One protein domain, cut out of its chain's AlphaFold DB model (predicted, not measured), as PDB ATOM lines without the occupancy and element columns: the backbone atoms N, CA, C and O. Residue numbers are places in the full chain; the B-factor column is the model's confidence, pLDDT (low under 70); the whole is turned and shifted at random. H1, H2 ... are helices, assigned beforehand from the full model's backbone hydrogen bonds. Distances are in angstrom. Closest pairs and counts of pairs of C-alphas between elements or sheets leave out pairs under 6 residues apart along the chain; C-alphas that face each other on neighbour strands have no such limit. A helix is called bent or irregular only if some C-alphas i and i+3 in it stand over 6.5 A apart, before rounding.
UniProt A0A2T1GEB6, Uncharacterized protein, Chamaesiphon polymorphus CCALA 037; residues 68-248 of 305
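What this domain is: This is residues 68 to 248 of the 305 residues of an uncharacterized protein of Chamaesiphon polymorphus CCALA 037 (UniProt A0A2T1GEB6). Helix H6 runs through the middle of this domain, with H4 packed beside it and running opposite ways, and the long helix H10 crosses H6 on its way to a projecting end. H8 packs across H10, H9 packs across the start of H10 at residues 217 to 218, and the short early helices lie at the margin, H1 on H8 and H3 on both H4 and H5; residues 133 to 139 and 243 to 248 stick out. The printed part has 181 residues with ten named helices, H1 to H10 in order along the chain, and no named strand; the class is all helix. It is compact, with a radius of gyration of the C-alphas of 17.1 A, but elongated in outline, with spans of 59 by 37 by 36 A.

Where its parts are: Find C-alpha 68 at (33.047, -30.697, -2.317), where H1, residues 68 to 71, begins. Next come two more short helices, H2 at residues 73 to 78 and H3 at residues 80 to 84. After residues 85 to 98, which hold no named element, look for C-alpha 99 at (13.273, -18.990, 1.978); from there H4, residues 99 to 118, runs 28.3 A. H5 takes residues 122 to 134 over 18.5 A, and H6 takes residues 143 to 163 over 30.6 A. H7 is short, residues 167 to 172. H8, residues 175 to 195, runs 29.3 A with a kink of 32 degrees near residue 189; it is irregular, but only just, with C-alphas 190 and 193 being 6.9 A apart. H9, residues 200 to 213, runs 20.2 A. H10, residues 217 to 246, is the longest helix at 42.8 A, and its last C-alpha is at (19.946, -50.628, -1.973).

How they stand to each other: Start at H6, whose centre is nearest to the mean of the C-alphas, at 2.6 A. H4 touches it at a shallow tilt of 16 degrees, opposite ways; the closest C-alphas are those of Ser 100 and Ala 158, 4.7 A apart. H10 touches residues 153 to 161 of H6 with its residues 220 to 234, closest at the C-alphas of Ala 161 and Ile 231, 4.9 A; they run the same way at 36 degrees, only just a steep tilt. H4 and H10 are near each other. H8 touches H10 at a steep tilt of 46 degrees, opposite ways, and the closest C-alphas are those of Ser 185 and Val 232, 5.0 A apart. H9 touches H10 at 72 degrees, only just about perpendicular, with the C-alphas of Leu 206 and Phe 217 closest at 5.2 A. H1 touches H8, closest at the C-alphas of Asp 68 and Gly 180, 5.3 A. H2 and H6 only just touch, with 3 pairs of C-alphas within 8 A, the closest being Leu 78 and Leu 156 at 6.4 A. H3 touches H4, with the C-alphas of Leu 83 and Arg 108 closest at 6.5 A, and H5, with those of Pro 80 and Glu 126 closest at 6.9 A. H7 is close to but not clearly touching H10, with the C-alphas of Leu 167 and Ile 238 closest at 7.6 A. Among the pairs that are apart are H6 and H8. In H3, H4, H5, H6, H7, H9 and H10 every O i to N i+4 pair is within hydrogen-bond range; H8 has 14 of 17, H2 has 0 of 2 but 3 of 3 O i to N i+3 pairs, and H1 is too short for an O i to N i+4 pair.

The domain as a whole: The C-alphas of Gly 119 and Lys 248, 58.8 A apart, are the two farthest apart in the domain. The printed part has no cut. The link from H3 to H4, 14 residues, is long. The mean pLDDT of the printed part is 72.6, and 58 residues are under 70, among them residues 68 to 97, 131 to 149 and 244 to 248.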
ATOM      1  N   ASP A  68      33.825 -29.832  -1.438       50.22
ATOM      2  CA  ASP A  68      33.047 -30.697  -2.317       50.22
ATOM      3  C   ASP A  68      31.599 -30.217  -2.512       50.22
ATOM      4  O   ASP A  68      30.973 -30.558  -3.511       50.22
ATOM      5  N   LEU A  69      31.068 -29.346  -1.642       53.72
ATOM      6  CA  LEU A  69      29.778 -28.694  -1.901       53.72
ATOM      7  C   LEU A  69      29.853 -27.784  -3.133       53.72
ATOM      8  O   LEU A  69      28.899 -27.703  -3.898       53.72
ATOM      9  N   PHE A  70      31.003 -27.159  -3.398       55.50
ATOM     10  CA  PHE A  70      31.191 -26.303  -4.576       55.50
ATOM     11  C   PHE A  70      31.299 -27.093  -5.890       55.50
ATOM     12  O   PHE A  70      31.237 -26.520  -6.987       55.50
ATOM     13  N   ALA A  71      31.421 -28.422  -5.802       52.56
ATOM     14  CA  ALA A  71      31.297 -29.288  -6.962       52.56
ATOM     15  C   ALA A  71      29.853 -29.338  -7.488       52.56
ATOM     16  O   ALA A  71      29.687 -29.634  -8.670       52.56
ATOM     17  N   ILE A  72      28.841 -28.997  -6.672       56.19
ATOM     18  CA  ILE A  72      27.421 -28.986  -7.053       56.19
ATOM     19  C   ILE A  72      27.155 -27.787  -7.988       56.19
ATOM     20  O   ILE A  72      27.228 -26.637  -7.540       56.19
ATOM     21  N   PRO A  73      26.867 -28.005  -9.291       49.09
ATOM     22  CA  PRO A  73      26.738 -26.938 -10.286       49.09
ATOM     23  C   PRO A  73      25.683 -25.894  -9.924       49.09
ATOM     24  O   PRO A  73      25.866 -24.712 -10.196       49.09
ATOM     25  N   GLU A  74      24.606 -26.318  -9.274       51.78
ATOM     26  CA  GLU A  74      23.499 -25.474  -8.853       51.78
ATOM     27  C   GLU A  74      23.908 -24.486  -7.749       51.78
ATOM     28  O   GLU A  74      23.437 -23.349  -7.725       51.78
ATOM     29  N   LEU A  75      24.865 -24.865  -6.893       52.59
ATOM     30  CA  LEU A  75      25.412 -23.980  -5.860       52.59
ATOM     31  C   LEU A  75      26.371 -22.934  -6.438       52.59
ATOM     32  O   LEU A  75      26.564 -21.879  -5.835       52.59
ATOM     33  N   ARG A  76      26.905 -23.153  -7.648       50.69
ATOM     34  CA  ARG A  76      27.739 -22.155  -8.340       50.69
ATOM     35  C   ARG A  76      26.949 -20.901  -8.720       50.69
ATOM     36  O   ARG A  76      27.542 -19.833  -8.836       50.69
ATOM     37  N   PHE A  77      25.625 -21.006  -8.872       41.84
ATOM     38  CA  PHE A  77      24.742 -19.863  -9.137       41.84
ATOM     39  C   PHE A  77      24.403 -19.040  -7.893       41.84
ATOM     40  O   PHE A  77      23.794 -17.983  -8.030       41.84
ATOM     41  N   LEU A  78      24.785 -19.483  -6.694       49.97
ATOM     42  CA  LEU A  78      24.639 -18.717  -5.447       49.97
ATOM     43  C   LEU A  78      25.946 -18.066  -5.006       49.97
ATOM     44  O   LEU A  78      25.972 -17.349  -4.011       49.97
ATOM     45  N   HIS A  79      27.013 -18.304  -5.763       52.38
ATOM     46  CA  HIS A  79      28.322 -17.738  -5.522       52.38
ATOM     47  C   HIS A  79      28.261 -16.204  -5.604       52.38
ATOM     48  O   HIS A  79      27.575 -15.666  -6.471       52.38
ATOM     49  N   PRO A  80      29.051 -15.471  -4.806       46.59
ATOM     50  CA  PRO A  80      29.225 -14.025  -4.901       46.59
ATOM     51  C   PRO A  80      29.244 -13.445  -6.323       46.59
ATOM     52  O   PRO A  80      28.612 -12.423  -6.560       46.59
ATOM     53  N   ARG A  81      29.857 -14.132  -7.298       50.50
ATOM     54  CA  ARG A  81      29.855 -13.720  -8.715       50.50
ATOM     55  C   ARG A  81      28.457 -13.466  -9.291       50.50
ATOM     56  O   ARG A  81      28.283 -12.517 -10.047       50.50
ATOM     57  N   SER A  82      27.463 -14.275  -8.928       51.56
ATOM     58  CA  SER A  82      26.066 -14.089  -9.349       51.56
ATOM     59  C   SER A  82      25.285 -13.131  -8.437       51.56
ATOM     60  O   SER A  82      24.307 -12.515  -8.868       51.56
ATOM     61  N   LEU A  83      25.717 -12.961  -7.177       53.47
ATOM     62  CA  LEU A  83      25.183 -11.933  -6.272       53.47
ATOM     63  C   LEU A  83      25.514 -10.519  -6.768       53.47
ATOM     64  O   LEU A  83      24.729  -9.597  -6.542       53.47
ATOM     65  N   LEU A  84      26.666 -10.363  -7.426       53.88
ATOM     66  CA  LEU A  84      27.196  -9.096  -7.931       53.88
ATOM     67  C   LEU A  84      26.631  -8.696  -9.302       53.88
ATOM     68  O   LEU A  84      26.640  -7.512  -9.626       53.88
ATOM     69  N   SER A  85      26.123  -9.646 -10.093       51.62
ATOM     70  CA  SER A  85      25.725  -9.407 -11.488       51.62
ATOM     71  C   SER A  85      24.318  -8.824 -11.679       51.62
ATOM     72  O   SER A  85      24.023  -8.325 -12.760       51.62
ATOM     73  N   ASP A  86      23.461  -8.848 -10.655       51.22
ATOM     74  CA  ASP A  86      22.082  -8.347 -10.730       51.22
ATOM     75  C   ASP A  86      21.857  -7.205  -9.729       51.22
ATOM     76  O   ASP A  86      21.441  -7.418  -8.582       51.22
ATOM     77  N   GLU A  87      22.044  -5.964 -10.179       47.75
ATOM     78  CA  GLU A  87      21.535  -4.760  -9.505       47.75
ATOM     79  C   GLU A  87      20.005  -4.640  -9.649       47.75
ATOM     80  O   GLU A  87      19.455  -3.595  -9.996       47.75
ATOM     81  N   LEU A  88      19.267  -5.719  -9.387       45.75
ATOM     82  CA  LEU A  88      17.820  -5.619  -9.270       45.75
ATOM     83  C   LEU A  88      17.504  -4.785  -8.025       45.75
ATOM     84  O   LEU A  88      17.923  -5.112  -6.909       45.75
ATOM     85  N   ASN A  89      16.760  -3.694  -8.222       48.25
ATOM     86  CA  ASN A  89      16.183  -2.883  -7.155       48.25
ATOM     87  C   ASN A  89      15.234  -3.747  -6.317       48.25
ATOM     88  O   ASN A  89      14.027  -3.791  -6.542       48.25
ATOM     89  N   VAL A  90      15.782  -4.447  -5.326       52.59
ATOM     90  CA  VAL A  90      14.998  -5.070  -4.259       52.59
ATOM     91  C   VAL A  90      14.578  -3.972  -3.275       52.59
ATOM     92  O   VAL A  90      15.075  -3.906  -2.156       52.59
ATOM     93  N   ASP A  91      13.732  -3.053  -3.741       50.59
ATOM     94  CA  ASP A  91      12.959  -2.127  -2.893       50.59
ATOM     95  C   ASP A  91      11.595  -2.734  -2.511       50.59
ATOM     96  O   ASP A  91      10.781  -2.106  -1.839       50.59
ATOM     97  N   GLY A  92      11.344  -3.980  -2.926       55.69
ATOM     98  CA  GLY A  92      10.210  -4.768  -2.464       55.69
ATOM     99  C   GLY A  92      10.362  -5.182  -1.002       55.69
ATOM    100  O   GLY A  92      11.472  -5.350  -0.494       55.69
ATOM    101  N   ASP A  93       9.225  -5.375  -0.340       61.03
ATOM    102  CA  ASP A  93       9.130  -5.860   1.033       61.03
ATOM    103  C   ASP A  93       9.731  -7.277   1.143       61.03
ATOM    104  O   ASP A  93       9.077  -8.279   0.842       61.03
ATOM    105  N   ILE A  94      11.019  -7.344   1.513       62.88
ATOM    106  CA  ILE A  94      11.826  -8.574   1.637       62.88
ATOM    107  C   ILE A  94      11.135  -9.592   2.554       62.88
ATOM    108  O   ILE A  94      11.334 -10.799   2.407       62.88
ATOM    109  N   ASP A  95      10.292  -9.126   3.476       63.34
ATOM    110  CA  ASP A  95       9.581  -9.987   4.406       63.34
ATOM    111  C   ASP A  95       8.504 -10.862   3.755       63.34
ATOM    112  O   ASP A  95       8.161 -11.893   4.333       63.34
ATOM    113  N   ASN A  96       8.078 -10.545   2.527       64.12
ATOM    114  CA  ASN A  96       7.125 -11.351   1.755       64.12
ATOM    115  C   ASN A  96       7.785 -12.417   0.860       64.12
ATOM    116  O   ASN A  96       7.082 -13.209   0.231       64.12
ATOM    117  N   LEU A  97       9.119 -12.455   0.778       68.94
ATOM    118  CA  LEU A  97       9.842 -13.485   0.028       68.94
ATOM    119  C   LEU A  97       9.967 -14.768   0.864       68.94
ATOM    120  O   LEU A  97      10.215 -14.718   2.070       68.94
ATOM    121  N   ALA A  98       9.832 -15.930   0.222       73.44
ATOM    122  CA  ALA A  98      10.028 -17.223   0.874       73.44
ATOM    123  C   ALA A  98      11.485 -17.707   0.743       73.44
ATOM    124  O   ALA A  98      12.115 -17.527  -0.300       73.44
ATOM    125  N   GLY A  99      11.991 -18.286   1.838       76.38
ATOM    126  CA  GLY A  99      13.273 -18.990   1.978       76.38
ATOM    127  C   GLY A  99      14.460 -18.439   1.178       76.38
ATOM    128  O   GLY A  99      14.973 -17.373   1.523       76.38
ATOM    129  N   SER A 100      14.951 -19.159   0.165       79.62
ATOM    130  CA  SER A 100      16.205 -18.827  -0.539       79.62
ATOM    131  C   SER A 100      16.165 -17.468  -1.249       79.62
ATOM    132  O   SER A 100      17.148 -16.725  -1.220       79.62
ATOM    133  N   ALA A 101      15.007 -17.068  -1.782       77.31
ATOM    134  CA  ALA A 101      14.820 -15.752  -2.392       77.31
ATOM    135  C   ALA A 101      14.927 -14.611  -1.363       77.31
ATOM    136  O   ALA A 101      15.492 -13.554  -1.657       77.31
ATOM    137  N   LYS A 102      14.432 -14.832  -0.137       81.31
ATOM    138  CA  LYS A 102      14.566 -13.878   0.978       81.31
ATOM    139  C   LYS A 102      16.018 -13.736   1.424       81.31
ATOM    140  O   LYS A 102      16.490 -12.616   1.652       81.31
ATOM    141  N   ALA A 103      16.731 -14.856   1.521       79.38
ATOM    142  CA  ALA A 103      18.148 -14.869   1.861       79.38
ATOM    143  C   ALA A 103      18.967 -14.094   0.815       79.38
ATOM    144  O   ALA A 103      19.706 -13.174   1.170       79.38
ATOM    145  N   LEU A 104      18.727 -14.365  -0.474       77.44
ATOM    146  CA  LEU A 104      19.360 -13.684  -1.603       77.44
ATOM    147  C   LEU A 104      19.116 -12.165  -1.587       77.44
ATOM    148  O   LEU A 104      20.052 -11.372  -1.706       77.44
ATOM    149  N   ALA A 105      17.865 -11.743  -1.394       75.88
ATOM    150  CA  ALA A 105      17.506 -10.333  -1.252       75.88
ATOM    151  C   ALA A 105      18.251  -9.655  -0.087       75.88
ATOM    152  O   ALA A 105      18.737  -8.527  -0.211       75.88
ATOM    153  N   THR A 106      18.383 -10.362   1.036       77.81
ATOM    154  CA  THR A 106      19.086  -9.873   2.223       77.81
ATOM    155  C   THR A 106      20.588  -9.733   1.977       77.81
ATOM    156  O   THR A 106      21.164  -8.699   2.320       77.81
ATOM    157  N   ALA A 107      21.228 -10.707   1.324       78.38
ATOM    158  CA  ALA A 107      22.642 -10.620   0.961       78.38
ATOM    159  C   ALA A 107      22.924  -9.479  -0.022       78.38
ATOM    160  O   ALA A 107      23.863  -8.708   0.183       78.38
ATOM    161  N   ARG A 108      22.059  -9.279  -1.027       78.06
ATOM    162  CA  ARG A 108      22.147  -8.127  -1.942       78.06
ATOM    163  C   ARG A 108      22.049  -6.795  -1.199       78.06
ATOM    164  O   ARG A 108      22.817  -5.874  -1.478       78.06
ATOM    165  N   LYS A 109      21.155  -6.688  -0.209       81.00
ATOM    166  CA  LYS A 109      21.056  -5.496   0.648       81.00
ATOM    167  C   LYS A 109      22.349  -5.253   1.432       81.00
ATOM    168  O   LYS A 109      22.823  -4.119   1.478       81.00
ATOM    169  N   ILE A 110      22.939  -6.302   2.006       76.38
ATOM    170  CA  ILE A 110      24.216  -6.223   2.730       76.38
ATOM    171  C   ILE A 110      25.343  -5.746   1.801       76.38
ATOM    172  O   ILE A 110      26.055  -4.809   2.157       76.38
ATOM    173  N   LEU A 111      25.459  -6.321   0.599       76.88
ATOM    174  CA  LEU A 111      26.445  -5.927  -0.415       76.88
ATOM    175  C   LEU A 111      26.278  -4.464  -0.843       76.88
ATOM    176  O   LEU A 111      27.256  -3.724  -0.910       76.88
ATOM    177  N   ARG A 112      25.039  -4.005  -1.062       79.31
ATOM    178  CA  ARG A 112      24.752  -2.600  -1.399       79.31
ATOM    179  C   ARG A 112      25.231  -1.648  -0.304       79.31
ATOM    180  O   ARG A 112      25.817  -0.603  -0.598       79.31
ATOM    181  N   VAL A 113      25.005  -1.997   0.963       75.06
ATOM    182  CA  VAL A 113      25.509  -1.202   2.090       75.06
ATOM    183  C   VAL A 113      27.035  -1.263   2.165       75.06
ATOM    184  O   VAL A 113      27.658  -0.228   2.393       75.06
ATOM    185  N   ALA A 114      27.640  -2.429   1.920       70.75
ATOM    186  CA  ALA A 114      29.091  -2.590   1.903       70.75
ATOM    187  C   ALA A 114      29.752  -1.657   0.867       70.75
ATOM    188  O   ALA A 114      30.604  -0.842   1.219       70.75
ATOM    189  N   LYS A 115      29.269  -1.692  -0.381       78.06
ATOM    190  CA  LYS A 115      29.730  -0.824  -1.477       78.06
ATOM    191  C   LYS A 115      29.533   0.659  -1.160       78.06
ATOM    192  O   LYS A 115      30.474   1.441  -1.221       78.06
ATOM    193  N   SER A 116      28.315   1.049  -0.776       75.69
ATOM    194  CA  SER A 116      27.969   2.467  -0.582       75.69
ATOM    195  C   SER A 116      28.623   3.112   0.642       75.69
ATOM    196  O   SER A 116      28.948   4.296   0.591       75.69
ATOM    197  N   ARG A 117      28.812   2.373   1.744       72.81
ATOM    198  CA  ARG A 117      29.371   2.930   2.989       72.81
ATOM    199  C   ARG A 117      30.876   2.753   3.132       72.81
ATOM    200  O   ARG A 117      31.494   3.577   3.800       72.81
ATOM    201  N   TYR A 118      31.452   1.702   2.551       70.81
ATOM    202  CA  TYR A 118      32.875   1.382   2.709       70.81
ATOM    203  C   TYR A 118      33.679   1.523   1.418       70.81
ATOM    204  O   TYR A 118      34.896   1.387   1.460       70.81
ATOM    205  N   GLY A 119      33.028   1.820   0.289       74.19
ATOM    206  CA  GLY A 119      33.700   2.067  -0.987       74.19
ATOM    207  C   GLY A 119      34.313   0.823  -1.628       74.19
ATOM    208  O   GLY A 119      35.163   0.968  -2.497       74.19
ATOM    209  N   TRP A 120      33.910  -0.378  -1.202       77.00
ATOM    210  CA  TRP A 120      34.452  -1.622  -1.743       77.00
ATOM    211  C   TRP A 120      34.026  -1.823  -3.196       77.00
ATOM    212  O   TRP A 120      32.848  -1.694  -3.542       77.00
ATOM    213  N   SER A 121      34.998  -2.182  -4.020       78.25
ATOM    214  CA  SER A 121      34.822  -2.659  -5.384       78.25
ATOM    215  C   SER A 121      34.385  -4.126  -5.413       78.25
ATOM    216  O   SER A 121      34.604  -4.888  -4.469       78.25
ATOM    217  N   ASP A 122      33.810  -4.546  -6.540       78.00
ATOM    218  CA  ASP A 122      33.463  -5.953  -6.778       78.00
ATOM    219  C   ASP A 122      34.688  -6.866  -6.677       78.00
ATOM    220  O   ASP A 122      34.609  -7.939  -6.086       78.00
ATOM    221  N   SER A 123      35.846  -6.400  -7.154       76.06
ATOM    222  CA  SER A 123      37.111  -7.130  -7.056       76.06
ATOM    223  C   SER A 123      37.572  -7.360  -5.617       76.06
ATOM    224  O   SER A 123      38.078  -8.436  -5.319       76.06
ATOM    225  N   GLU A 124      37.388  -6.393  -4.715       72.69
ATOM    226  CA  GLU A 124      37.777  -6.547  -3.302       72.69
ATOM    227  C   GLU A 124      36.860  -7.531  -2.571       72.69
ATOM    228  O   GLU A 124      37.313  -8.316  -1.736       72.69
ATOM    229  N   ILE A 125      35.568  -7.517  -2.912       71.38
ATOM    230  CA  ILE A 125      34.591  -8.478  -2.398       71.38
ATOM    231  C   ILE A 125      34.941  -9.889  -2.889       71.38
ATOM    232  O   ILE A 125      34.987 -10.819  -2.087       71.38
ATOM    233  N   GLU A 126      35.230 -10.056  -4.182       72.88
ATOM    234  CA  GLU A 126      35.636 -11.349  -4.746       72.88
ATOM    235  C   GLU A 126      36.949 -11.864  -4.152       72.88
ATOM    236  O   GLU A 126      37.040 -13.033  -3.782       72.88
ATOM    237  N   GLU A 127      37.963 -11.007  -4.018       73.00
ATOM    238  CA  GLU A 127      39.246 -11.386  -3.425       73.00
ATOM    239  C   GLU A 127      39.074 -11.867  -1.979       73.00
ATOM    240  O   GLU A 127      39.724 -12.827  -1.555       73.00
ATOM    241  N   LEU A 128      38.174 -11.234  -1.223       68.94
ATOM    242  CA  LEU A 128      37.852 -11.662   0.131       68.94
ATOM    243  C   LEU A 128      37.229 -13.065   0.154       68.94
ATOM    244  O   LEU A 128      37.647 -13.888   0.967       68.94
ATOM    245  N   PHE A 129      36.254 -13.344  -0.714       69.06
ATOM    246  CA  PHE A 129      35.633 -14.669  -0.786       69.06
ATOM    247  C   PHE A 129      36.648 -15.748  -1.182       69.06
ATOM    248  O   PHE A 129      36.733 -16.772  -0.506       69.06
ATOM    249  N   ASN A 130      37.505 -15.476  -2.171       70.25
ATOM    250  CA  ASN A 130      38.557 -16.412  -2.579       70.25
ATOM    251  C   ASN A 130      39.519 -16.732  -1.419       70.25
ATOM    252  O   ASN A 130      39.851 -17.891  -1.184       70.25
ATOM    253  N   LYS A 131      39.925 -15.725  -0.631       65.50
ATOM    254  CA  LYS A 131      40.804 -15.929   0.539       65.50
ATOM    255  C   LYS A 131      40.179 -16.829   1.607       65.50
ATOM    256  O   LYS A 131      40.892 -17.605   2.240       65.50
ATOM    257  N   VAL A 132      38.866 -16.726   1.807       62.78
ATOM    258  CA  VAL A 132      38.112 -17.568   2.749       62.78
ATOM    259  C   VAL A 132      38.052 -19.022   2.267       62.78
ATOM    260  O   VAL A 132      38.174 -19.941   3.073       62.78
ATOM    261  N   GLU A 133      37.881 -19.249   0.964       60.47
ATOM    262  CA  GLU A 133      37.832 -20.596   0.372       60.47
ATOM    263  C   GLU A 133      39.203 -21.298   0.362       60.47
ATOM    264  O   GLU A 133      39.321 -22.527   0.509       60.47
ATOM    265  N   GLU A 134      40.265 -20.518   0.177       62.88
ATOM    266  CA  GLU A 134      41.628 -21.027   0.088       62.88
ATOM    267  C   GLU A 134      42.215 -21.403   1.455       62.88
ATOM    268  O   GLU A 134      42.954 -22.390   1.531       62.88
ATOM    269  N   ASP A 135      41.850 -20.691   2.527       55.97
ATOM    270  CA  ASP A 135      42.379 -20.913   3.875       55.97
ATOM    271  C   ASP A 135      41.266 -21.196   4.914       55.97
ATOM    272  O   ASP A 135      40.615 -20.274   5.407       55.97
ATOM    273  N   PRO A 136      41.099 -22.462   5.357       49.69
ATOM    274  CA  PRO A 136      40.145 -22.840   6.406       49.69
ATOM    275  C   PRO A 136      40.417 -22.175   7.766       49.69
ATOM    276  O   PRO A 136      39.578 -22.223   8.663       49.69
ATOM    277  N   LYS A 137      41.613 -21.604   7.961       47.72
ATOM    278  CA  LYS A 137      42.002 -20.864   9.167       47.72
ATOM    279  C   LYS A 137      41.824 -19.360   9.010       47.72
ATOM    280  O   LYS A 137      42.130 -18.629   9.956       47.72
ATOM    281  N   PHE A 138      41.351 -18.891   7.856       44.38
ATOM    282  CA  PHE A 138      41.090 -17.483   7.628       44.38
ATOM    283  C   PHE A 138      39.981 -17.008   8.569       44.38
ATOM    284  O   PHE A 138      38.789 -17.168   8.320       44.38
ATOM    285  N   ALA A 139      40.388 -16.408   9.684       56.06
ATOM    286  CA  ALA A 139      39.522 -15.600  10.517       56.06
ATOM    287  C   ALA A 139      39.577 -14.179   9.947       56.06
ATOM    288  O   ALA A 139      40.627 -13.532  10.054       56.06
ATOM    289  N   PRO A 140      38.498 -13.658   9.338       54.44
ATOM    290  CA  PRO A 140      38.539 -12.309   8.808       54.44
ATOM    291  C   PRO A 140      38.774 -11.352   9.971       54.44
ATOM    292  O   PRO A 140      37.956 -11.267  10.887       54.44
ATOM    293  N   GLY A 141      39.892 -10.628   9.956       55.03
ATOM    294  CA  GLY A 141      40.145  -9.582  10.948       55.03
ATOM    295  C   GLY A 141      39.067  -8.497  10.888       55.03
ATOM    296  O   GLY A 141      38.626  -7.989  11.920       55.03
ATOM    297  N   ASP A 142      38.563  -8.229   9.684       65.44
ATOM    298  CA  ASP A 142      37.575  -7.198   9.402       65.44
ATOM    299  C   ASP A 142      36.123  -7.640   9.688       65.44
ATOM    300  O   ASP A 142      35.704  -8.776   9.456       65.44
ATOM    301  N   ARG A 143      35.331  -6.708  10.225       63.16
ATOM    302  CA  ARG A 143      33.919  -6.901  10.570       63.16
ATOM    303  C   ARG A 143      33.038  -6.989   9.324       63.16
ATOM    304  O   ARG A 143      32.073  -7.750   9.338       63.16
ATOM    305  N   THR A 144      33.344  -6.224   8.279       63.16
ATOM    306  CA  THR A 144      32.575  -6.234   7.025       63.16
ATOM    307  C   THR A 144      32.743  -7.564   6.306       63.16
ATOM    308  O   THR A 144      31.754  -8.174   5.905       63.16
ATOM    309  N   ALA A 145      33.962  -8.099   6.291       65.38
ATOM    310  CA  ALA A 145      34.219  -9.441   5.787       65.38
ATOM    311  C   ALA A 145      33.385 -10.536   6.478       65.38
ATOM    312  O   ALA A 145      32.745 -11.350   5.815       65.38
ATOM    313  N   ARG A 146      33.308 -10.518   7.816       68.38
ATOM    314  CA  ARG A 146      32.477 -11.468   8.584       68.38
ATOM    315  C   ARG A 146      30.994 -11.374   8.233       68.38
ATOM    316  O   ARG A 146      30.308 -12.388   8.170       68.38
ATOM    317  N   VAL A 147      30.499 -10.162   8.008       68.19
ATOM    318  CA  VAL A 147      29.107  -9.916   7.613       68.19
ATOM    319  C   VAL A 147      28.806 -10.498   6.235       68.19
ATOM    320  O   VAL A 147      27.770 -11.136   6.063       68.19
ATOM    321  N   LEU A 148      29.715 -10.310   5.276       68.25
ATOM    322  CA  LEU A 148      29.584 -10.875   3.935       68.25
ATOM    323  C   LEU A 148      29.594 -12.404   3.968       68.25
ATOM    324  O   LEU A 148      28.751 -13.025   3.329       68.25
ATOM    325  N   MET A 149      30.450 -13.004   4.797       69.50
ATOM    326  CA  MET A 149      30.448 -14.453   5.002       69.50
ATOM    327  C   MET A 149      29.140 -14.960   5.615       69.50
ATOM    328  O   MET A 149      28.621 -15.976   5.168       69.50
ATOM    329  N   ILE A 150      28.582 -14.272   6.620       70.06
ATOM    330  CA  ILE A 150      27.273 -14.643   7.190       70.06
ATOM    331  C   ILE A 150      26.188 -14.604   6.110       70.06
ATOM    332  O   ILE A 150      25.363 -15.511   6.035       70.06
ATOM    333  N   ALA A 151      26.178 -13.549   5.295       70.75
ATOM    334  CA  ALA A 151      25.178 -13.351   4.253       70.75
ATOM    335  C   ALA A 151      25.240 -14.445   3.180       70.75
ATOM    336  O   ALA A 151      24.207 -15.000   2.804       70.75
ATOM    337  N   ASP A 152      26.451 -14.772   2.737       71.62
ATOM    338  CA  ASP A 152      26.718 -15.823   1.761       71.62
ATOM    339  C   ASP A 152      26.297 -17.203   2.285       71.62
ATOM    340  O   ASP A 152      25.459 -17.882   1.685       71.62
ATOM    341  N   ASN A 153      26.741 -17.555   3.497       73.31
ATOM    342  CA  ASN A 153      26.339 -18.799   4.157       73.31
ATOM    343  C   ASN A 153      24.828 -18.907   4.312       73.31
ATOM    344  O   ASN A 153      24.250 -19.972   4.105       73.31
ATOM    345  N   HIS A 154      24.173 -17.811   4.680       79.31
ATOM    346  CA  HIS A 154      22.731 -17.795   4.825       79.31
ATOM    347  C   HIS A 154      22.011 -18.076   3.499       79.31
ATOM    348  O   HIS A 154      21.066 -18.864   3.492       79.31
ATOM    349  N   CYS A 155      22.485 -17.511   2.383       77.19
ATOM    350  CA  CYS A 155      21.937 -17.783   1.051       77.19
ATOM    351  C   CYS A 155      22.104 -19.243   0.650       77.19
ATOM    352  O   CYS A 155      21.125 -19.897   0.286       77.19
ATOM    353  N   LEU A 156      23.328 -19.756   0.767       78.31
ATOM    354  CA  LEU A 156      23.651 -21.127   0.391       78.31
ATOM    355  C   LEU A 156      22.805 -22.133   1.176       78.31
ATOM    356  O   LEU A 156      22.212 -23.044   0.603       78.31
ATOM    357  N   ASN A 157      22.702 -21.941   2.490       83.00
ATOM    358  CA  ASN A 157      21.968 -22.860   3.351       83.00
ATOM    359  C   ASN A 157      20.456 -22.749   3.188       83.00
ATOM    360  O   ASN A 157      19.768 -23.758   3.291       83.00
ATOM    361  N   ALA A 158      19.926 -21.560   2.899       84.81
ATOM    362  CA  ALA A 158      18.513 -21.416   2.561       84.81
ATOM    363  C   ALA A 158      18.168 -22.177   1.276       84.81
ATOM    364  O   ALA A 158      17.166 -22.888   1.233       84.81
ATOM    365  N   TYR A 159      19.023 -22.083   0.257       85.19
ATOM    366  CA  TYR A 159      18.859 -22.848  -0.972       85.19
ATOM    367  C   TYR A 159      18.964 -24.354  -0.735       85.19
ATOM    368  O   TYR A 159      18.072 -25.106  -1.122       85.19
ATOM    369  N   LEU A 160      20.015 -24.801  -0.041       85.38
ATOM    370  CA  LEU A 160      20.196 -26.213   0.281       85.38
ATOM    371  C   LEU A 160      19.021 -26.758   1.090       85.38
ATOM    372  O   LEU A 160      18.548 -27.849   0.789       85.38
ATOM    373  N   ALA A 161      18.508 -26.022   2.074       88.12
ATOM    374  CA  ALA A 161      17.351 -26.437   2.864       88.12
ATOM    375  C   ALA A 161      16.088 -26.647   2.006       88.12
ATOM    376  O   ALA A 161      15.328 -27.585   2.254       88.12
ATOM    377  N   GLU A 162      15.864 -25.808   0.993       89.00
ATOM    378  CA  GLU A 162      14.727 -25.932   0.073       89.00
ATOM    379  C   GLU A 162      14.901 -27.065  -0.938       89.00
ATOM    380  O   GLU A 162      13.979 -27.853  -1.166       89.00
ATOM    381  N   ASP A 163      16.074 -27.155  -1.557       85.56
ATOM    382  CA  ASP A 163      16.304 -28.080  -2.659       85.56
ATOM    383  C   ASP A 163      16.582 -29.499  -2.174       85.56
ATOM    384  O   ASP A 163      16.043 -30.452  -2.741       85.56
ATOM    385  N   SER A 164      17.274 -29.657  -1.043       87.88
ATOM    386  CA  SER A 164      17.435 -30.968  -0.400       87.88
ATOM    387  C   SER A 164      16.109 -31.571   0.081       87.88
ATOM    388  O   SER A 164      16.020 -32.780   0.298       87.88
ATOM    389  N   ALA A 165      15.030 -30.791   0.177       88.69
ATOM    390  CA  ALA A 165      13.709 -31.344   0.459       88.69
ATOM    391  C   ALA A 165      13.141 -32.154  -0.726       88.69
ATOM    392  O   ALA A 165      12.195 -32.930  -0.546       88.69
ATOM    393  N   LYS A 166      13.698 -31.998  -1.934       88.19
ATOM    394  CA  LYS A 166      13.193 -32.572  -3.186       88.19
ATOM    395  C   LYS A 166      14.012 -33.809  -3.559       88.19
ATOM    396  O   LYS A 166      15.207 -33.723  -3.798       88.19
ATOM    397  N   LEU A 167      13.372 -34.972  -3.707       84.88
ATOM    398  CA  LEU A 167      14.069 -36.193  -4.149       84.88
ATOM    399  C   LEU A 167      14.822 -36.032  -5.494       84.88
ATOM    400  O   LEU A 167      15.941 -36.534  -5.583       84.88
ATOM    401  N   PRO A 168      14.284 -35.339  -6.523       86.19
ATOM    402  CA  PRO A 168      15.008 -35.132  -7.778       86.19
ATOM    403  C   PRO A 168      16.364 -34.436  -7.620       86.19
ATOM    404  O   PRO A 168      17.283 -34.780  -8.351       86.19
ATOM    405  N   PHE A 169      16.510 -33.520  -6.653       86.31
ATOM    406  CA  PHE A 169      17.786 -32.859  -6.368       86.31
ATOM    407  C   PHE A 169      18.868 -33.900  -6.045       86.31
ATOM    408  O   PHE A 169      19.877 -33.977  -6.733       86.31
ATOM    409  N   TRP A 170      18.596 -34.801  -5.100       85.50
ATOM    410  CA  TRP A 170      19.532 -35.850  -4.685       85.50
ATOM    411  C   TRP A 170      19.865 -36.873  -5.771       85.50
ATOM    412  O   TRP A 170      20.966 -37.427  -5.785       85.50
ATOM    413  N   LEU A 171      18.911 -37.152  -6.664       82.38
ATOM    414  CA  LEU A 171      19.109 -38.077  -7.781       82.38
ATOM    415  C   LEU A 171      19.976 -37.480  -8.894       82.38
ATOM    416  O   LEU A 171      20.606 -38.244  -9.620       82.38
ATOM    417  N   ASN A 172      20.002 -36.152  -9.015       82.19
ATOM    418  CA  ASN A 172      20.823 -35.443  -9.993       82.19
ATOM    419  C   ASN A 172      22.263 -35.223  -9.514       82.19
ATOM    420  O   ASN A 172      23.131 -34.984 -10.348       82.19
ATOM    421  N   LEU A 173      22.520 -35.333  -8.205       79.94
ATOM    422  CA  LEU A 173      23.877 -35.314  -7.663       79.94
ATOM    423  C   LEU A 173      24.636 -36.580  -8.068       79.94
ATOM    424  O   LEU A 173      24.110 -37.697  -7.936       79.94
ATOM    425  N   ASP A 174      25.888 -36.409  -8.487       80.81
ATOM    426  CA  ASP A 174      26.825 -37.520  -8.615       80.81
ATOM    427  C   ASP A 174      27.208 -38.095  -7.234       80.81
ATOM    428  O   ASP A 174      26.784 -37.608  -6.179       80.81
ATOM    429  N   SER A 175      27.954 -39.202  -7.227       76.50
ATOM    430  CA  SER A 175      28.320 -39.886  -5.984       76.50
ATOM    431  C   SER A 175      29.177 -39.022  -5.059       76.50
ATOM    432  O   SER A 175      28.959 -39.051  -3.853       76.50
ATOM    433  N   GLU A 176      30.109 -38.246  -5.615       76.19
ATOM    434  CA  GLU A 176      31.045 -37.415  -4.849       76.19
ATOM    435  C   GLU A 176      30.316 -36.221  -4.223       76.19
ATOM    436  O   GLU A 176      30.432 -35.963  -3.027       76.19
ATOM    437  N   GLN A 177      29.459 -35.554  -4.996       79.38
ATOM    438  CA  GLN A 177      28.599 -34.469  -4.528       79.38
ATOM    439  C   GLN A 177      27.640 -34.923  -3.430       79.38
ATOM    440  O   GLN A 177      27.431 -34.219  -2.438       79.38
ATOM    441  N   ARG A 178      27.037 -36.106  -3.599       82.81
ATOM    442  CA  ARG A 178      26.123 -36.671  -2.607       82.81
ATOM    443  C   ARG A 178      26.859 -36.995  -1.311       82.81
ATOM    444  O   ARG A 178      26.372 -36.625  -0.247       82.81
ATOM    445  N   GLU A 179      28.021 -37.636  -1.393       80.19
ATOM    446  CA  GLU A 179      28.863 -37.938  -0.231       80.19
ATOM    447  C   GLU A 179      29.321 -36.656   0.480       80.19
ATOM    448  O   GLU A 179      29.201 -36.553   1.703       80.19
ATOM    449  N   GLY A 180      29.734 -35.635  -0.275       79.75
ATOM    450  CA  GLY A 180      30.092 -34.323   0.262       79.75
ATOM    451  C   GLY A 180      28.942 -33.656   1.023       79.75
ATOM    452  O   GLY A 180      29.139 -33.146   2.129       79.75
ATOM    453  N   LEU A 181      27.717 -33.705   0.487       82.12
ATOM    454  CA  LEU A 181      26.540 -33.136   1.148       82.12
ATOM    455  C   LEU A 181      26.132 -33.916   2.407       82.12
ATOM    456  O   LEU A 181      25.755 -33.307   3.412       82.12
ATOM    457  N   LEU A 182      26.256 -35.245   2.396       84.19
ATOM    458  CA  LEU A 182      26.021 -36.078   3.580       84.19
ATOM    459  C   LEU A 182      27.076 -35.820   4.669       84.19
ATOM    460  O   LEU A 182      26.720 -35.611   5.833       84.19
ATOM    461  N   SER A 183      28.355 -35.718   4.299       80.62
ATOM    462  CA  SER A 183      29.457 -35.336   5.198       80.62
ATOM    463  C   SER A 183      29.237 -33.950   5.821       80.62
ATOM    464  O   SER A 183      29.402 -33.752   7.033       80.62
ATOM    465  N   TYR A 184      28.787 -32.990   5.011       81.94
ATOM    466  CA  TYR A 184      28.422 -31.662   5.489       81.94
ATOM    467  C   TYR A 184      27.264 -31.716   6.488       81.94
ATOM    468  O   TYR A 184      27.383 -31.175   7.589       81.94
ATOM    469  N   SER A 185      26.183 -32.432   6.161       85.56
ATOM    470  CA  SER A 185      25.039 -32.599   7.065       85.56
ATOM    471  C   SER A 185      25.447 -33.239   8.402       85.56
ATOM    472  O   SER A 185      25.068 -32.752   9.466       85.56
ATOM    473  N   SER A 186      26.335 -34.236   8.375       82.88
ATOM    474  CA  SER A 186      26.904 -34.876   9.569       82.88
ATOM    475  C   SER A 186      27.749 -33.915  10.413       82.88
ATOM    476  O   SER A 186      27.853 -34.049  11.636       82.88
ATOM    477  N   SER A 187      28.392 -32.935   9.780       79.62
ATOM    478  CA  SER A 187      29.141 -31.887  10.479       79.62
ATOM    479  C   SER A 187      28.195 -30.874  11.124       79.62
ATOM    480  O   SER A 187      28.315 -30.613  12.320       79.62
ATOM    481  N   LEU A 188      27.172 -30.421  10.393       82.38
ATOM    482  CA  LEU A 188      26.126 -29.544  10.928       82.38
ATOM    483  C   LEU A 188      25.391 -30.170  12.117       82.38
ATOM    484  O   LEU A 188      25.149 -29.493  13.114       82.38
ATOM    485  N   GLN A 189      25.079 -31.466  12.055       86.38
ATOM    486  CA  GLN A 189      24.422 -32.182  13.148       86.38
ATOM    487  C   GLN A 189      25.231 -32.119  14.455       86.38
ATOM    488  O   GLN A 189      24.651 -31.997  15.536       86.38
ATOM    489  N   ARG A 190      26.569 -32.158  14.368       83.06
ATOM    490  CA  ARG A 190      27.467 -32.028  15.528       83.06
ATOM    491  C   ARG A 190      27.534 -30.596  16.063       83.06
ATOM    492  O   ARG A 190      27.689 -30.411  17.267       83.06
ATOM    493  N   GLU A 191      27.415 -29.598  15.193       78.38
ATOM    494  CA  GLU A 191      27.555 -28.176  15.540       78.38
ATOM    495  C   GLU A 191      26.251 -27.525  16.027       78.38
ATOM    496  O   GLU A 191      26.284 -26.640  16.887       78.38
ATOM    497  N   LEU A 192      25.095 -27.973  15.527       81.12
ATOM    498  CA  LEU A 192      23.764 -27.431  15.837       81.12
ATOM    499  C   LEU A 192      23.491 -27.234  17.344       81.12
ATOM    500  O   LEU A 192      23.027 -26.151  17.721       81.12
ATOM    501  N   PRO A 193      23.798 -28.200  18.237       80.69
ATOM    502  CA  PRO A 193      23.592 -28.025  19.675       80.69
ATOM    503  C   PRO A 193      24.388 -26.859  20.266       80.69
ATOM    504  O   PRO A 193      23.899 -26.174  21.165       80.69
ATOM    505  N   GLU A 194      25.592 -26.601  19.757       76.88
ATOM    506  CA  GLU A 194      26.438 -25.500  20.220       76.88
ATOM    507  C   GLU A 194      26.009 -24.163  19.607       76.88
ATOM    508  O   GLU A 194      25.947 -23.159  20.316       76.88
ATOM    509  N   LEU A 195      25.600 -24.151  18.335       70.69
ATOM    510  CA  LEU A 195      25.066 -22.958  17.669       70.69
ATOM    511  C   LEU A 195      23.754 -22.464  18.295       70.69
ATOM    512  O   LEU A 195      23.514 -21.258  18.372       70.69
ATOM    513  N   SER A 196      22.927 -23.383  18.806       67.19
ATOM    514  CA  SER A 196      21.683 -23.044  19.511       67.19
ATOM    515  C   SER A 196      21.920 -22.254  20.811       67.19
ATOM    516  O   SER A 196      21.039 -21.530  21.287       67.19
ATOM    517  N   LYS A 197      23.138 -22.317  21.369       72.50
ATOM    518  CA  LYS A 197      23.548 -21.602  22.582       72.50
ATOM    519  C   LYS A 197      24.120 -20.232  22.215       72.50
ATOM    520  O   LYS A 197      25.305 -19.955  22.388       72.50
ATOM    521  N   ILE A 198      23.260 -19.338  21.726       67.88
ATOM    522  CA  ILE A 198      23.662 -17.977  21.339       67.88
ATOM    523  C   ILE A 198      24.203 -17.212  22.552       67.88
ATOM    524  O   ILE A 198      23.432 -16.805  23.434       67.88
ATOM    525  N   SER A 199      25.515 -16.971  22.567       75.62
ATOM    526  CA  SER A 199      26.189 -16.222  23.628       75.62
ATOM    527  C   SER A 199      25.732 -14.759  23.678       75.62
ATOM    528  O   SER A 199      25.310 -14.172  22.681       75.62
ATOM    529  N   VAL A 200      25.841 -14.137  24.855       73.69
ATOM    530  CA  VAL A 200      25.513 -12.711  25.040       73.69
ATOM    531  C   VAL A 200      26.378 -11.825  24.137       73.69
ATOM    532  O   VAL A 200      25.857 -10.901  23.517       73.69
ATOM    533  N   SER A 201      27.669 -12.150  24.006       74.50
ATOM    534  CA  SER A 201      28.597 -11.441  23.115       74.50
ATOM    535  C   SER A 201      28.096 -11.444  21.672       74.50
ATOM    536  O   SER A 201      27.975 -10.388  21.057       74.50
ATOM    537  N   LEU A 202      27.704 -12.618  21.164       70.81
ATOM    538  CA  LEU A 202      27.193 -12.760  19.803       70.81
ATOM    539  C   LEU A 202      25.903 -11.952  19.592       70.81
ATOM    540  O   LEU A 202      25.769 -11.263  18.586       70.81
ATOM    541  N   ARG A 203      24.974 -11.940  20.559       70.75
ATOM    542  CA  ARG A 203      23.741 -11.128  20.464       70.75
ATOM    543  C   ARG A 203      24.027  -9.631  20.345       70.75
ATOM    544  O   ARG A 203      23.376  -8.946  19.552       70.75
ATOM    545  N   PHE A 204      24.986  -9.120  21.118       74.56
ATOM    546  CA  PHE A 204      25.394  -7.717  21.030       74.56
ATOM    547  C   PHE A 204      26.027  -7.397  19.676       74.56
ATOM    548  O   PHE A 204      25.715  -6.364  19.082       74.56
ATOM    549  N   GLU A 205      26.870  -8.288  19.156       75.62
ATOM    550  CA  GLU A 205      27.473  -8.108  17.840       75.62
ATOM    551  C   GLU A 205      26.431  -8.103  16.722       75.62
ATOM    552  O   GLU A 205      26.418  -7.160  15.929       75.62
ATOM    553  N   LEU A 206      25.511  -9.072  16.703       75.56
ATOM    554  CA  LEU A 206      24.416  -9.132  15.730       75.56
ATOM    555  C   LEU A 206      23.530  -7.881  15.805       75.56
ATOM    556  O   LEU A 206      23.177  -7.305  14.776       75.56
ATOM    557  N   SER A 207      23.224  -7.396  17.011       76.12
ATOM    558  CA  SER A 207      22.444  -6.163  17.197       76.12
ATOM    559  C   SER A 207      23.172  -4.942  16.625       76.12
ATOM    560  O   SER A 207      22.579  -4.134  15.911       76.12
ATOM    561  N   ARG A 208      24.485  -4.826  16.865       76.12
ATOM    562  CA  ARG A 208      25.308  -3.738  16.318       76.12
ATOM    563  C   ARG A 208      25.394  -3.797  14.793       76.12
ATOM    564  O   ARG A 208      25.272  -2.766  14.134       76.12
ATOM    565  N   LEU A 209      25.592  -4.989  14.232       74.38
ATOM    566  CA  LEU A 209      25.576  -5.208  12.784       74.38
ATOM    567  C   LEU A 209      24.220  -4.841  12.184       74.38
ATOM    568  O   LEU A 209      24.165  -4.247  11.109       74.38
ATOM    569  N   SER A 210      23.139  -5.109  12.917       78.06
ATOM    570  CA  SER A 210      21.791  -4.809  12.447       78.06
ATOM    571  C   SER A 210      21.547  -3.326  12.229       78.06
ATOM    572  O   SER A 210      20.979  -2.932  11.212       78.06
ATOM    573  N   VAL A 211      22.052  -2.491  13.136       76.62
ATOM    574  CA  VAL A 211      22.023  -1.031  12.977       76.62
ATOM    575  C   VAL A 211      22.889  -0.596  11.794       76.62
ATOM    576  O   VAL A 211      22.474   0.231  10.982       76.62
ATOM    577  N   LEU A 212      24.087  -1.172  11.675       75.44
ATOM    578  CA  LEU A 212      25.091  -0.761  10.694       75.44
ATOM    579  C   LEU A 212      24.680  -1.050   9.246       75.44
ATOM    580  O   LEU A 212      24.933  -0.231   8.367       75.44
ATOM    581  N   TYR A 213      24.025  -2.183   9.014       71.75
ATOM    582  CA  TYR A 213      23.615  -2.638   7.684       71.75
ATOM    583  C   TYR A 213      22.110  -2.504   7.433       71.75
ATOM    584  O   TYR A 213      21.634  -2.830   6.350       71.75
ATOM    585  N   SER A 214      21.350  -2.028   8.426       78.50
ATOM    586  CA  SER A 214      19.886  -1.920   8.359       78.50
ATOM    587  C   SER A 214      19.216  -3.254   7.982       78.50
ATOM    588  O   SER A 214      18.286  -3.304   7.172       78.50
ATOM    589  N   VAL A 215      19.717  -4.348   8.560       78.69
ATOM    590  CA  VAL A 215      19.282  -5.741   8.352       78.69
ATOM    591  C   VAL A 215      19.118  -6.397   9.714       78.69
ATOM    592  O   VAL A 215      19.957  -6.197  10.575       78.69
ATOM    593  N   ASN A 216      18.083  -7.200   9.949       82.62
ATOM    594  CA  ASN A 216      17.932  -7.891  11.232       82.62
ATOM    595  C   ASN A 216      18.836  -9.140  11.299       82.62
ATOM    596  O   ASN A 216      18.405 -10.243  10.969       82.62
ATOM    597  N   PHE A 217      20.089  -8.979  11.736       79.00
ATOM    598  CA  PHE A 217      21.054 -10.085  11.824       79.00
ATOM    599  C   PHE A 217      20.694 -11.124  12.881       79.00
ATOM    600  O   PHE A 217      21.045 -12.287  12.724       79.00
ATOM    601  N   THR A 218      19.980 -10.736  13.938       80.44
ATOM    602  CA  THR A 218      19.464 -11.705  14.912       80.44
ATOM    603  C   THR A 218      18.488 -12.658  14.236       80.44
ATOM    604  O   THR A 218      18.583 -13.867  14.426       80.44
ATOM    605  N   ARG A 219      17.577 -12.131  13.406       83.56
ATOM    606  CA  ARG A 219      16.654 -12.963  12.633       83.56
ATOM    607  C   ARG A 219      17.393 -13.811  11.598       83.56
ATOM    608  O   ARG A 219      17.170 -15.011  11.568       83.56
ATOM    609  N   LEU A 220      18.317 -13.212  10.845       79.50
ATOM    610  CA  LEU A 220      19.135 -13.914   9.847       79.50
ATOM    611  C   LEU A 220      19.897 -15.097  10.466       79.50
ATOM    612  O   LEU A 220      19.909 -16.193   9.914       79.50
ATOM    613  N   PHE A 221      20.486 -14.898  11.646       81.88
ATOM    614  CA  PHE A 221      21.195 -15.952  12.365       81.88
ATOM    615  C   PHE A 221      20.264 -17.087  12.821       81.88
ATOM    616  O   PHE A 221      20.628 -18.256  12.732       81.88
ATOM    617  N   LEU A 222      19.049 -16.766  13.275       83.31
ATOM    618  CA  LEU A 222      18.049 -17.784  13.612       83.31
ATOM    619  C   LEU A 222      17.579 -18.554  12.372       83.31
ATOM    620  O   LEU A 222      17.477 -19.776  12.430       83.31
ATOM    621  N   ASP A 223      17.355 -17.861  11.254       84.69
ATOM    622  CA  ASP A 223      16.984 -18.492   9.984       84.69
ATOM    623  C   ASP A 223      18.109 -19.412   9.470       84.69
ATOM    624  O   ASP A 223      17.841 -20.486   8.938       84.69
ATOM    625  N   LEU A 224      19.381 -19.039   9.670       82.94
ATOM    626  CA  LEU A 224      20.529 -19.900   9.366       82.94
ATOM    627  C   LEU A 224      20.494 -21.208  10.176       82.94
ATOM    628  O   LEU A 224      20.655 -22.279   9.595       82.94
ATOM    629  N   ILE A 225      20.247 -21.136  11.489       84.12
ATOM    630  CA  ILE A 225      20.124 -22.331  12.345       84.12
ATOM    631  C   ILE A 225      18.954 -23.211  11.890       84.12
ATOM    632  O   ILE A 225      19.089 -24.433  11.830       84.12
ATOM    633  N   GLU A 226      17.814 -22.606  11.552       89.25
ATOM    634  CA  GLU A 226      16.653 -23.338  11.041       89.25
ATOM    635  C   GLU A 226      16.987 -24.077   9.737       89.25
ATOM    636  O   GLU A 226      16.649 -25.251   9.577       89.25
ATOM    637  N   ASN A 227      17.700 -23.417   8.821       88.62
ATOM    638  CA  ASN A 227      18.131 -24.021   7.564       88.62
ATOM    639  C   ASN A 227      19.124 -25.167   7.784       88.62
ATOM    640  O   ASN A 227      18.978 -26.210   7.150       88.62
ATOM    641  N   TYR A 228      20.070 -25.035   8.720       86.56
ATOM    642  CA  TYR A 228      20.942 -26.148   9.111       86.56
ATOM    643  C   TYR A 228      20.144 -27.359   9.600       86.56
ATOM    644  O   TYR A 228      20.413 -28.474   9.161       86.56
ATOM    645  N   GLY A 229      19.134 -27.146  10.450       89.69
ATOM    646  CA  GLY A 229      18.242 -28.218  10.900       89.69
ATOM    647  C   GLY A 229      17.541 -28.919   9.733       89.69
ATOM    648  O   GLY A 229      17.599 -30.140   9.621       89.69
ATOM    649  N   LYS A 230      16.971 -28.147   8.800       92.75
ATOM    650  CA  LYS A 230      16.316 -28.692   7.599       92.75
ATOM    651  C   LYS A 230      17.263 -29.520   6.734       92.75
ATOM    652  O   LYS A 230      16.861 -30.572   6.251       92.75
ATOM    653  N   ILE A 231      18.502 -29.066   6.531       90.25
ATOM    654  CA  ILE A 231      19.505 -29.804   5.746       90.25
ATOM    655  C   ILE A 231      19.796 -31.161   6.395       90.25
ATOM    656  O   ILE A 231      19.793 -32.176   5.700       90.25
ATOM    657  N   VAL A 232      19.994 -31.186   7.717       91.38
ATOM    658  CA  VAL A 232      20.230 -32.421   8.482       91.38
ATOM    659  C   VAL A 232      19.044 -33.381   8.362       91.38
ATOM    660  O   VAL A 232      19.230 -34.546   8.009       91.38
ATOM    661  N   ASP A 233      17.822 -32.893   8.578       92.88
ATOM    662  CA  ASP A 233      16.611 -33.718   8.502       92.88
ATOM    663  C   ASP A 233      16.379 -34.270   7.085       92.88
ATOM    664  O   ASP A 233      16.021 -35.439   6.898       92.88
ATOM    665  N   ASN A 234      16.606 -33.441   6.063       93.75
ATOM    666  CA  ASN A 234      16.462 -33.834   4.667       93.75
ATOM    667  C   ASN A 234      17.486 -34.900   4.260       93.75
ATOM    668  O   ASN A 234      17.112 -35.844   3.561       93.75
ATOM    669  N   ALA A 235      18.740 -34.758   4.698       89.62
ATOM    670  CA  ALA A 235      19.802 -35.731   4.456       89.62
ATOM    671  C   ALA A 235      19.463 -37.090   5.083       89.62
ATOM    672  O   ALA A 235      19.420 -38.090   4.367       89.62
ATOM    673  N   ALA A 236      19.087 -37.112   6.366       89.88
ATOM    674  CA  ALA A 236      18.712 -38.339   7.071       89.88
ATOM    675  C   ALA A 236      17.539 -39.072   6.391       89.88
ATOM    676  O   ALA A 236      17.562 -40.289   6.199       89.88
ATOM    677  N   ARG A 237      16.517 -38.325   5.954       90.75
ATOM    678  CA  ARG A 237      15.377 -38.892   5.216       90.75
ATOM    679  C   ARG A 237      15.801 -39.511   3.882       90.75
ATOM    680  O   ARG A 237      15.203 -40.489   3.437       90.75
ATOM    681  N   ILE A 238      16.781 -38.921   3.203       86.75
ATOM    682  CA  ILE A 238      17.247 -39.405   1.903       86.75
ATOM    683  C   ILE A 238      18.151 -40.617   2.053       86.75
ATOM    684  O   ILE A 238      17.976 -41.558   1.281       86.75
ATOM    685  N   GLU A 239      19.030 -40.647   3.052       83.88
ATOM    686  CA  GLU A 239      19.781 -41.854   3.405       83.88
ATOM    687  C   GLU A 239      18.826 -43.025   3.647       83.88
ATOM    688  O   GLU A 239      18.972 -44.063   3.009       83.88
ATOM    689  N   GLU A 240      17.746 -42.829   4.412       85.00
ATOM    690  CA  GLU A 240      16.738 -43.875   4.632       85.00
ATOM    691  C   GLU A 240      16.073 -44.348   3.318       85.00
ATOM    692  O   GLU A 240      15.823 -45.541   3.112       85.00
ATOM    693  N   ILE A 241      15.770 -43.424   2.397       83.81
ATOM    694  CA  ILE A 241      15.190 -43.752   1.084       83.81
ATOM    695  C   ILE A 241      16.189 -44.531   0.217       83.81
ATOM    696  O   ILE A 241      15.781 -45.462  -0.490       83.81
ATOM    697  N   LEU A 242      17.467 -44.152   0.242       76.12
ATOM    698  CA  LEU A 242      18.534 -44.783  -0.531       76.12
ATOM    699  C   LEU A 242      18.884 -46.164   0.033       76.12
ATOM    700  O   LEU A 242      18.880 -47.130  -0.726       76.12
ATOM    701  N   GLU A 243      19.022 -46.308   1.349       74.31
ATOM    702  CA  GLU A 243      19.207 -47.599   2.021       74.31
ATOM    703  C   GLU A 243      18.044 -48.556   1.734       74.31
ATOM    704  O   GLU A 243      18.249 -49.728   1.417       74.31
ATOM    705  N   LYS A 244      16.795 -48.070   1.748       69.62
ATOM    706  CA  LYS A 244      15.625 -48.876   1.354       69.62
ATOM    707  C   LYS A 244      15.637 -49.276  -0.125       69.62
ATOM    708  O   LYS A 244      14.974 -50.254  -0.489       69.62
ATOM    709  N   ARG A 245      16.333 -48.536  -0.995       62.19
ATOM    710  CA  ARG A 245      16.528 -48.897  -2.409       62.19
ATOM    711  C   ARG A 245      17.674 -49.885  -2.601       62.19
ATOM    712  O   ARG A 245      17.503 -50.803  -3.393       62.19
ATOM    713  N   GLU A 246      18.778 -49.741  -1.879       57.66
ATOM    714  CA  GLU A 246      19.946 -50.628  -1.973       57.66
ATOM    715  C   GLU A 246      19.734 -51.955  -1.225       57.66
ATOM    716  O   GLU A 246      20.067 -53.027  -1.729       57.66
ATOM    717  N   GLY A 247      19.058 -51.911  -0.074       45.47
ATOM    718  CA  GLY A 247      18.605 -53.084   0.680       45.47
ATOM    719  C   GLY A 247      17.499 -53.877  -0.028       45.47
ATOM    720  O   GLY A 247      17.280 -55.058   0.262       45.47
ATOM    721  N   LYS A 248      16.838 -53.280  -1.029       45.78
ATOM    722  CA  LYS A 248      16.167 -54.048  -2.078       45.78
ATOM    723  C   LYS A 248      17.241 -54.529  -3.048       45.78
ATOM    724  O   LYS A 248      17.391 -53.981  -4.138       45.78
TER     725      LYS A 248